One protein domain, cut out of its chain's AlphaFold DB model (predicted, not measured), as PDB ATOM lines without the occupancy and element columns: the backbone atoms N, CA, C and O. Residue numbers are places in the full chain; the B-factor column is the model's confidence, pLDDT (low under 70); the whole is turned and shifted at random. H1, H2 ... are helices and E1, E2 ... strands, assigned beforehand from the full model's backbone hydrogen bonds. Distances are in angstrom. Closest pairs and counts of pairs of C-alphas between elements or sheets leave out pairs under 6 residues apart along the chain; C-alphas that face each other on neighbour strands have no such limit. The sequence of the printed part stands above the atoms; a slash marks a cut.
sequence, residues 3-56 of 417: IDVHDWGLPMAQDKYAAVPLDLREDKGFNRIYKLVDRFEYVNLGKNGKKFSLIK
ATOM      1  N   ILE A   3      38.618 -32.880  43.212       77.50
ATOM      2  CA  ILE A   3      40.046 -33.169  43.088       77.50
ATOM      3  C   ILE A   3      40.733 -32.429  44.224       77.50
ATOM      4  O   ILE A   3      40.750 -31.200  44.250       77.50
ATOM      5  N   ASP A   4      41.276 -33.190  45.168       80.56
ATOM      6  CA  ASP A   4      42.119 -32.652  46.226       80.56
ATOM      7  C   ASP A   4      43.573 -32.767  45.764       80.56
ATOM      8  O   ASP A   4      44.154 -33.850  45.749       80.56
ATOM      9  N   VAL A   5      44.155 -31.641  45.363       82.12
ATOM     10  CA  VAL A   5      45.580 -31.549  45.057       82.12
ATOM     11  C   VAL A   5      46.300 -31.249  46.357       82.12
ATOM     12  O   VAL A   5      46.230 -30.137  46.888       82.12
ATOM     13  N   HIS A   6      46.964 -32.269  46.884       81.06
ATOM     14  CA  HIS A   6      47.902 -32.104  47.978       81.06
ATOM     15  C   HIS A   6      49.244 -31.678  47.394       81.06
ATOM     16  O   HIS A   6      49.855 -32.400  46.610       81.06
ATOM     17  N   ASP A   7      49.665 -30.476  47.759       76.75
ATOM     18  CA  ASP A   7      50.846 -29.830  47.221       76.75
ATOM     19  C   ASP A   7      51.850 -29.580  48.349       76.75
ATOM     20  O   ASP A   7      51.630 -28.763  49.249       76.75
ATOM     21  N   TRP A   8      52.980 -30.278  48.272       79.31
ATOM     22  CA  TRP A   8      54.118 -30.089  49.164       79.31
ATOM     23  C   TRP A   8      55.116 -29.049  48.646       79.31
ATOM     24  O   TRP A   8      56.188 -28.936  49.214       79.31
ATOM     25  N   GLY A   9      54.800 -28.276  47.610       71.00
ATOM     26  CA  GLY A   9      55.585 -27.132  47.145       71.00
ATOM     27  C   GLY A   9      55.494 -25.916  48.076       71.00
ATOM     28  O   GLY A   9      55.007 -26.007  49.204       71.00
ATOM     29  N   LEU A  10      55.884 -24.740  47.575       68.00
ATOM     30  CA  LEU A  10      56.041 -23.498  48.355       68.00
ATOM     31  C   LEU A  10      54.814 -23.151  49.230       68.00
ATOM     32  O   LEU A  10      53.690 -23.147  48.711       68.00
ATOM     33  N   PRO A  11      54.993 -22.832  50.529       71.38
ATOM     34  CA  PRO A  11      53.913 -22.340  51.382       71.38
ATOM     35  C   PRO A  11      53.286 -21.059  50.818       71.38
ATOM     36  O   PRO A  11      53.973 -20.210  50.251       71.38
ATOM     37  N   MET A  12      51.972 -20.913  50.986       74.94
ATOM     38  CA  MET A  12      51.208 -19.757  50.514       74.94
ATOM     39  C   MET A  12      50.331 -19.227  51.652       74.94
ATOM     40  O   MET A  12      49.808 -19.996  52.461       74.94
ATOM     41  N   ALA A  13      50.186 -17.910  51.742       69.19
ATOM     42  CA  ALA A  13      49.278 -17.295  52.697       69.19
ATOM     43  C   ALA A  13      47.819 -17.394  52.196       69.19
ATOM     44  O   ALA A  13      47.549 -17.335  50.995       69.19
ATOM     45  N   GLN A  14      46.867 -17.608  53.111       65.00
ATOM     46  CA  GLN A  14      45.455 -17.835  52.763       65.00
ATOM     47  C   GLN A  14      44.757 -16.565  52.247       65.00
ATOM     48  O   GLN A  14      43.820 -16.642  51.455       65.00
ATOM     49  N   ASP A  15      45.234 -15.398  52.661       62.00
ATOM     50  CA  ASP A  15      44.794 -14.088  52.185       62.00
ATOM     51  C   ASP A  15      45.198 -13.829  50.730       62.00
ATOM     52  O   ASP A  15      44.387 -13.290  49.989       62.00
ATOM     53  N   LYS A  16      46.362 -14.301  50.261       62.00
ATOM     54  CA  LYS A  16      46.719 -14.269  48.829       62.00
ATOM     55  C   LYS A  16      45.714 -15.019  47.957       62.00
ATOM     56  O   LYS A  16      45.419 -14.572  46.856       62.00
ATOM     57  N   TYR A  17      45.171 -16.132  48.450       56.59
ATOM     58  CA  TYR A  17      44.090 -16.855  47.777       56.59
ATOM     59  C   TYR A  17      42.782 -16.043  47.753       56.59
ATOM     60  O   TYR A  17      42.113 -15.994  46.723       56.59
ATOM     61  N   ALA A  18      42.441 -15.377  48.858       57.19
ATOM     62  CA  ALA A  18      41.230 -14.560  48.962       57.19
ATOM     63  C   ALA A  18      41.333 -13.206  48.230       57.19
ATOM     64  O   ALA A  18      40.309 -12.616  47.895       57.19
ATOM     65  N   ALA A  19      42.553 -12.717  47.993       53.03
ATOM     66  CA  ALA A  19      42.837 -11.401  47.431       53.03
ATOM     67  C   ALA A  19      43.051 -11.399  45.911       53.03
ATOM     68  O   ALA A  19      43.206 -10.319  45.346       53.03
ATOM     69  N   VAL A  20      43.065 -12.558  45.235       57.31
ATOM     70  CA  VAL A  20      43.098 -12.583  43.763       57.31
ATOM     71  C   VAL A  20      41.773 -12.025  43.245       57.31
ATOM     72  O   VAL A  20      40.735 -12.656  43.466       57.31
ATOM     73  N   PRO A  21      41.768 -10.870  42.554       54.50
ATOM     74  CA  PRO A  21      40.561 -10.375  41.917       54.50
ATOM     75  C   PRO A  21      40.115 -11.414  40.891       54.50
ATOM     76  O   PRO A  21      40.899 -11.804  40.024       54.50
ATOM     77  N   LEU A  22      38.869 -11.874  41.001       58.03
ATOM     78  CA  LEU A  22      38.246 -12.741  40.005       58.03
ATOM     79  C   LEU A  22      38.029 -11.940  38.717       58.03
ATOM     80  O   LEU A  22      36.941 -11.423  38.469       58.03
ATOM     81  N   ASP A  23      39.072 -11.827  37.900       62.91
ATOM     82  CA  ASP A  23      38.950 -11.327  36.538       62.91
ATOM     83  C   ASP A  23      38.791 -12.511  35.583       62.91
ATOM     84  O   ASP A  23      39.751 -13.098  35.081       62.91
ATOM     85  N   LEU A  24      37.534 -12.860  35.306       60.00
ATOM     86  CA  LEU A  24      37.178 -13.917  34.359       60.00
ATOM     87  C   LEU A  24      37.545 -13.565  32.899       60.00
ATOM     88  O   LEU A  24      37.302 -14.372  31.999       60.00
ATOM     89  N   ARG A  25      38.147 -12.399  32.630       62.84
ATOM     90  CA  ARG A  25      38.719 -12.049  31.321       62.84
ATOM     91  C   ARG A  25      40.183 -12.476  31.195       62.84
ATOM     92  O   ARG A  25      40.612 -12.761  30.081       62.84
ATOM     93  N   GLU A  26      40.917 -12.646  32.296       64.62
ATOM     94  CA  GLU A  26      42.270 -13.216  32.277       64.62
ATOM     95  C   GLU A  26      42.241 -14.751  32.291       64.62
ATOM     96  O   GLU A  26      41.440 -15.369  32.990       64.62
ATOM     97  N   ASP A  27      43.107 -15.397  31.504       68.19
ATOM     98  CA  ASP A  27      43.202 -16.866  31.403       68.19
ATOM     99  C   ASP A  27      44.552 -17.409  31.906       68.19
ATOM    100  O   ASP A  27      45.229 -18.208  31.258       68.19
ATOM    101  N   LYS A  28      44.997 -16.923  33.070       68.44
ATOM    102  CA  LYS A  28      46.254 -17.331  33.722       68.44
ATOM    103  C   LYS A  28      46.052 -17.515  35.231       68.44
ATOM    104  O   LYS A  28      45.071 -17.041  35.797       68.44
ATOM    105  N   GLY A  29      46.979 -18.222  35.884       73.00
ATOM    106  CA  GLY A  29      46.980 -18.411  37.341       73.00
ATOM    107  C   GLY A  29      45.676 -19.007  37.891       73.00
ATOM    108  O   GLY A  29      45.085 -19.897  37.278       73.00
ATOM    109  N   PHE A  30      45.208 -18.504  39.039       74.56
ATOM    110  CA  PHE A  30      43.954 -18.962  39.650       74.56
ATOM    111  C   PHE A  30      42.703 -18.584  38.838       74.56
ATOM    112  O   PHE A  30      41.733 -19.335  38.884       74.56
ATOM    113  N   ASN A  31      42.723 -17.514  38.028       71.44
ATOM    114  CA  ASN A  31      41.581 -17.128  37.179       71.44
ATOM    115  C   ASN A  31      41.206 -18.233  36.181       71.44
ATOM    116  O   ASN A  31      40.025 -18.522  35.987       71.44
ATOM    117  N   ARG A  32      42.200 -18.930  35.616       77.12
ATOM    118  CA  ARG A  32      41.958 -20.099  34.757       77.12
ATOM    119  C   ARG A  32      41.306 -21.252  35.522       77.12
ATOM    120  O   ARG A  32      40.418 -21.912  34.994       77.12
ATOM    121  N   ILE A  33      41.711 -21.477  36.771       77.50
ATOM    122  CA  ILE A  33      41.123 -22.519  37.620       77.50
ATOM    123  C   ILE A  33      39.660 -22.184  37.923       77.50
ATOM    124  O   ILE A  33      38.795 -23.022  37.685       77.50
ATOM    125  N   TYR A  34      39.369 -20.950  38.344       75.00
ATOM    126  CA  TYR A  34      38.008 -20.485  38.633       75.00
ATOM    127  C   TYR A  34      37.051 -20.566  37.432       75.00
ATOM    128  O   TYR A  34      35.861 -20.774  37.630       75.00
ATOM    129  N   LYS A  35      37.538 -20.455  36.186       75.19
ATOM    130  CA  LYS A  35      36.706 -20.695  34.986       75.19
ATOM    131  C   LYS A  35      36.341 -22.162  34.793       75.19
ATOM    132  O   LYS A  35      35.303 -22.478  34.215       75.19
ATOM    133  N   LEU A  36      37.228 -23.060  35.209       77.19
ATOM    134  CA  LEU A  36      37.106 -24.484  34.941       77.19
ATOM    135  C   LEU A  36      36.280 -25.198  36.007       77.19
ATOM    136  O   LEU A  36      35.618 -26.176  35.670       77.19
ATOM    137  N   VAL A  37      36.269 -24.716  37.252       79.94
ATOM    138  CA  VAL A  37      35.651 -25.394  38.406       79.94
ATOM    139  C   VAL A  37      34.548 -24.557  39.042       79.94
ATOM    140  O   VAL A  37      34.581 -23.337  38.982       79.94
ATOM    141  N   ASP A  38      33.563 -25.208  39.659       78.94
ATOM    142  CA  ASP A  38      32.430 -24.509  40.285       78.94
ATOM    143  C   ASP A  38      32.781 -24.029  41.698       78.94
ATOM    144  O   ASP A  38      32.234 -23.045  42.195       78.94
ATOM    145  N   ARG A  39      33.720 -24.718  42.352       77.94
ATOM    146  CA  ARG A  39      34.330 -24.301  43.614       77.94
ATOM    147  C   ARG A  39      35.821 -24.591  43.598       77.94
ATOM    148  O   ARG A  39      36.254 -25.666  43.193       77.94
ATOM    149  N   PHE A  40      36.593 -23.637  44.086       79.81
ATOM    150  CA  PHE A  40      38.005 -23.796  44.388       79.81
ATOM    151  C   PHE A  40      38.165 -23.452  45.863       79.81
ATOM    152  O   PHE A  40      37.555 -22.493  46.319       79.81
ATOM    153  N   GLU A  41      38.890 -24.260  46.623       82.75
ATOM    154  CA  GLU A  41      39.132 -24.026  48.047       82.75
ATOM    155  C   GLU A  41      40.617 -24.227  48.338       82.75
ATOM    156  O   GLU A  41      41.263 -25.102  47.758       82.75
ATOM    157  N   TYR A  42      41.152 -23.432  49.262       81.75
ATOM    158  CA  TYR A  42      42.539 -23.510  49.697       81.75
ATOM    159  C   TYR A  42      42.625 -23.732  51.205       81.75
ATOM    160  O   TYR A  42      41.988 -23.020  51.985       81.75
ATOM    161  N   VAL A  43      43.462 -24.684  51.612       79.19
ATOM    162  CA  VAL A  43      43.780 -24.954  53.016       79.19
ATOM    163  C   VAL A  43      45.294 -25.081  53.174       79.19
ATOM    164  O   VAL A  43      45.919 -25.923  52.532       79.19
ATOM    165  N   ASN A  44      45.893 -24.278  54.052       76.06
ATOM    166  CA  ASN A  44      47.277 -24.480  54.484       76.06
ATOM    167  C   ASN A  44      47.296 -25.535  55.604       76.06
ATOM    168  O   ASN A  44      46.599 -25.374  56.604       76.06
ATOM    169  N   LEU A  45      48.056 -26.618  55.423       81.19
ATOM    170  CA  LEU A  45      48.135 -27.754  56.349       81.19
ATOM    171  C   LEU A  45      49.477 -27.805  57.109       81.19
ATOM    172  O   LEU A  45      49.822 -28.849  57.674       81.19
ATOM    173  N   GLY A  46      50.250 -26.712  57.109       75.62
ATOM    174  CA  GLY A  46      51.539 -26.625  57.795       75.62
ATOM    175  C   GLY A  46      52.533 -27.648  57.267       75.62
ATOM    176  O   GLY A  46      52.798 -27.702  56.070       75.62
ATOM    177  N   LYS A  47      53.054 -28.506  58.157       59.62
ATOM    178  CA  LYS A  47      54.001 -29.576  57.791       59.62
ATOM    179  C   LYS A  47      53.447 -30.605  56.797       59.62
ATOM    180  O   LYS A  47      54.204 -31.315  56.148       59.62
ATOM    181  N   ASN A  48      52.125 -30.688  56.670       70.31
ATOM    182  CA  ASN A  48      51.470 -31.603  55.737       70.31
ATOM    183  C   ASN A  48      51.220 -30.957  54.363       70.31
ATOM    184  O   ASN A  48      50.408 -31.460  53.587       70.31
ATOM    185  N   GLY A  49      51.888 -29.839  54.070       81.12
ATOM    186  CA  GLY A  49      51.765 -29.133  52.807       81.12
ATOM    187  C   GLY A  49      50.588 -28.170  52.772       81.12
ATOM    188  O   GLY A  49      50.168 -27.592  53.776       81.12
ATOM    189  N   LYS A  50      50.032 -27.991  51.582       83.44
ATOM    190  CA  LYS A  50      48.787 -27.261  51.371       83.44
ATOM    191  C   LYS A  50      47.867 -28.072  50.477       83.44
ATOM    192  O   LYS A  50      48.319 -28.884  49.675       83.44
ATOM    193  N   LYS A  51      46.568 -27.862  50.631       86.75
ATOM    194  CA  LYS A  51      45.547 -28.556  49.863       86.75
ATOM    195  C   LYS A  51      44.740 -27.561  49.061       86.75
ATOM    196  O   LYS A  51      44.176 -26.622  49.620       86.75
ATOM    197  N   PHE A  52      44.659 -27.820  47.766       86.12
ATOM    198  CA  PHE A  52      43.708 -27.172  46.884       86.12
ATOM    199  C   PHE A  52      42.586 -28.157  46.576       86.12
ATOM    200  O   PHE A  52      42.842 -29.238  46.049       86.12
ATOM    201  N   SER A  53      41.351 -27.800  46.905       84.94
ATOM    202  CA  SER A  53      40.175 -28.601  46.573       84.94
ATOM    203  C   SER A  53      39.457 -27.965  45.387       84.94
ATOM    204  O   SER A  53      38.885 -26.884  45.493       84.94
ATOM    205  N   LEU A  54      39.513 -28.640  44.241       86.00
ATOM    206  CA  LEU A  54      38.827 -28.273  43.008       86.00
ATOM    207  C   LEU A  54      37.529 -29.076  42.910       86.00
ATOM    208  O   LEU A  54      37.558 -30.305  42.861       86.00
ATOM    209  N   ILE A  55      36.385 -28.407  42.880       78.81
ATOM    210  CA  ILE A  55      35.064 -29.034  42.879       78.81
ATOM    211  C   ILE A  55      34.337 -28.649  41.591       78.81
ATOM    212  O   ILE A  55      34.111 -27.473  41.315       78.81
ATOM    213  N   LYS A  56      33.953 -29.661  40.809       78.56
ATOM    214  CA  LYS A  56      33.134 -29.538  39.599       78.56
ATOM    215  C   LYS A  56      31.916 -30.446  39.687       78.56
ATOM    216  O   LYS A  56      32.063 -31.655  39.870       78.56
TER     217      LYS A  56
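This is residues 3 to 56 of the 417 residues of the protein "GNAT family N-acetyltransferase" of Campylobacteraceae bacterium (UniProt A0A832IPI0). A small three-stranded sheet has a stretch of chain, residues 8 to 38, swinging from the end of E1 round past edge strand E2 and back to the beginning of E2. Two short helices on this arch only graze the sheet: H1 beside E2, and H2 near the end where E2 begins. The printed part has 54 residues, with named elements in the order E1, H1, H2, E2, E3; the sheet runs E1, E3, E2, antiparallel, and the class is mixed. The whole is compact, with a radius of gyration of the C-alphas of 11.4 A, and elongated, spanning 35 by 22 by 14 A.

E1, residues 3 to 7, begins at C-alpha 3 (40.046, -33.169, 43.088) and measures 12.0 A. H1 is residues 14 to 18, 6.6 A, and H2 residues 29 to 36, 11.8 A. E2, residues 39 to 44, measures 16.9 A. E3, residues 50 to 55, measures 16.2 A and ends at C-alpha 55 (35.064, -29.034, 42.879).

E1 and E3 are antiparallel at 163 degrees, with N 5 and O 52 2.8 A apart, within hydrogen-bond range. E2 and E3 form a hairpin at 168 degrees, with N 41 and O 53 2.9 A apart, also within range. E1, H1 H2, E2 make a split strand-helix-strand unit, two strands running the same way with E3 between them; its crossover is right-handed. The closest C-alphas of H1 and E2 are those of Gln 14 and Tyr 42, 7.1 A; of H2 and E2, Tyr 34 and Phe 40, 6.6 A. H2 and E3 are near each other, with 5 pairs of C-alphas within 10 A. H1 and H2 are only just apart, at 8.4 A. Every O i to N i+4 pair is within range in H1, and 3 of 4 in H2.

The two farthest C-alphas, of Arg 25 and Lys 47, are 35.2 A apart. The printed part has no cut and no long link. Its mean pLDDT is 72.9, with residue 10, residues 13 to 28 and residue 47 under 70.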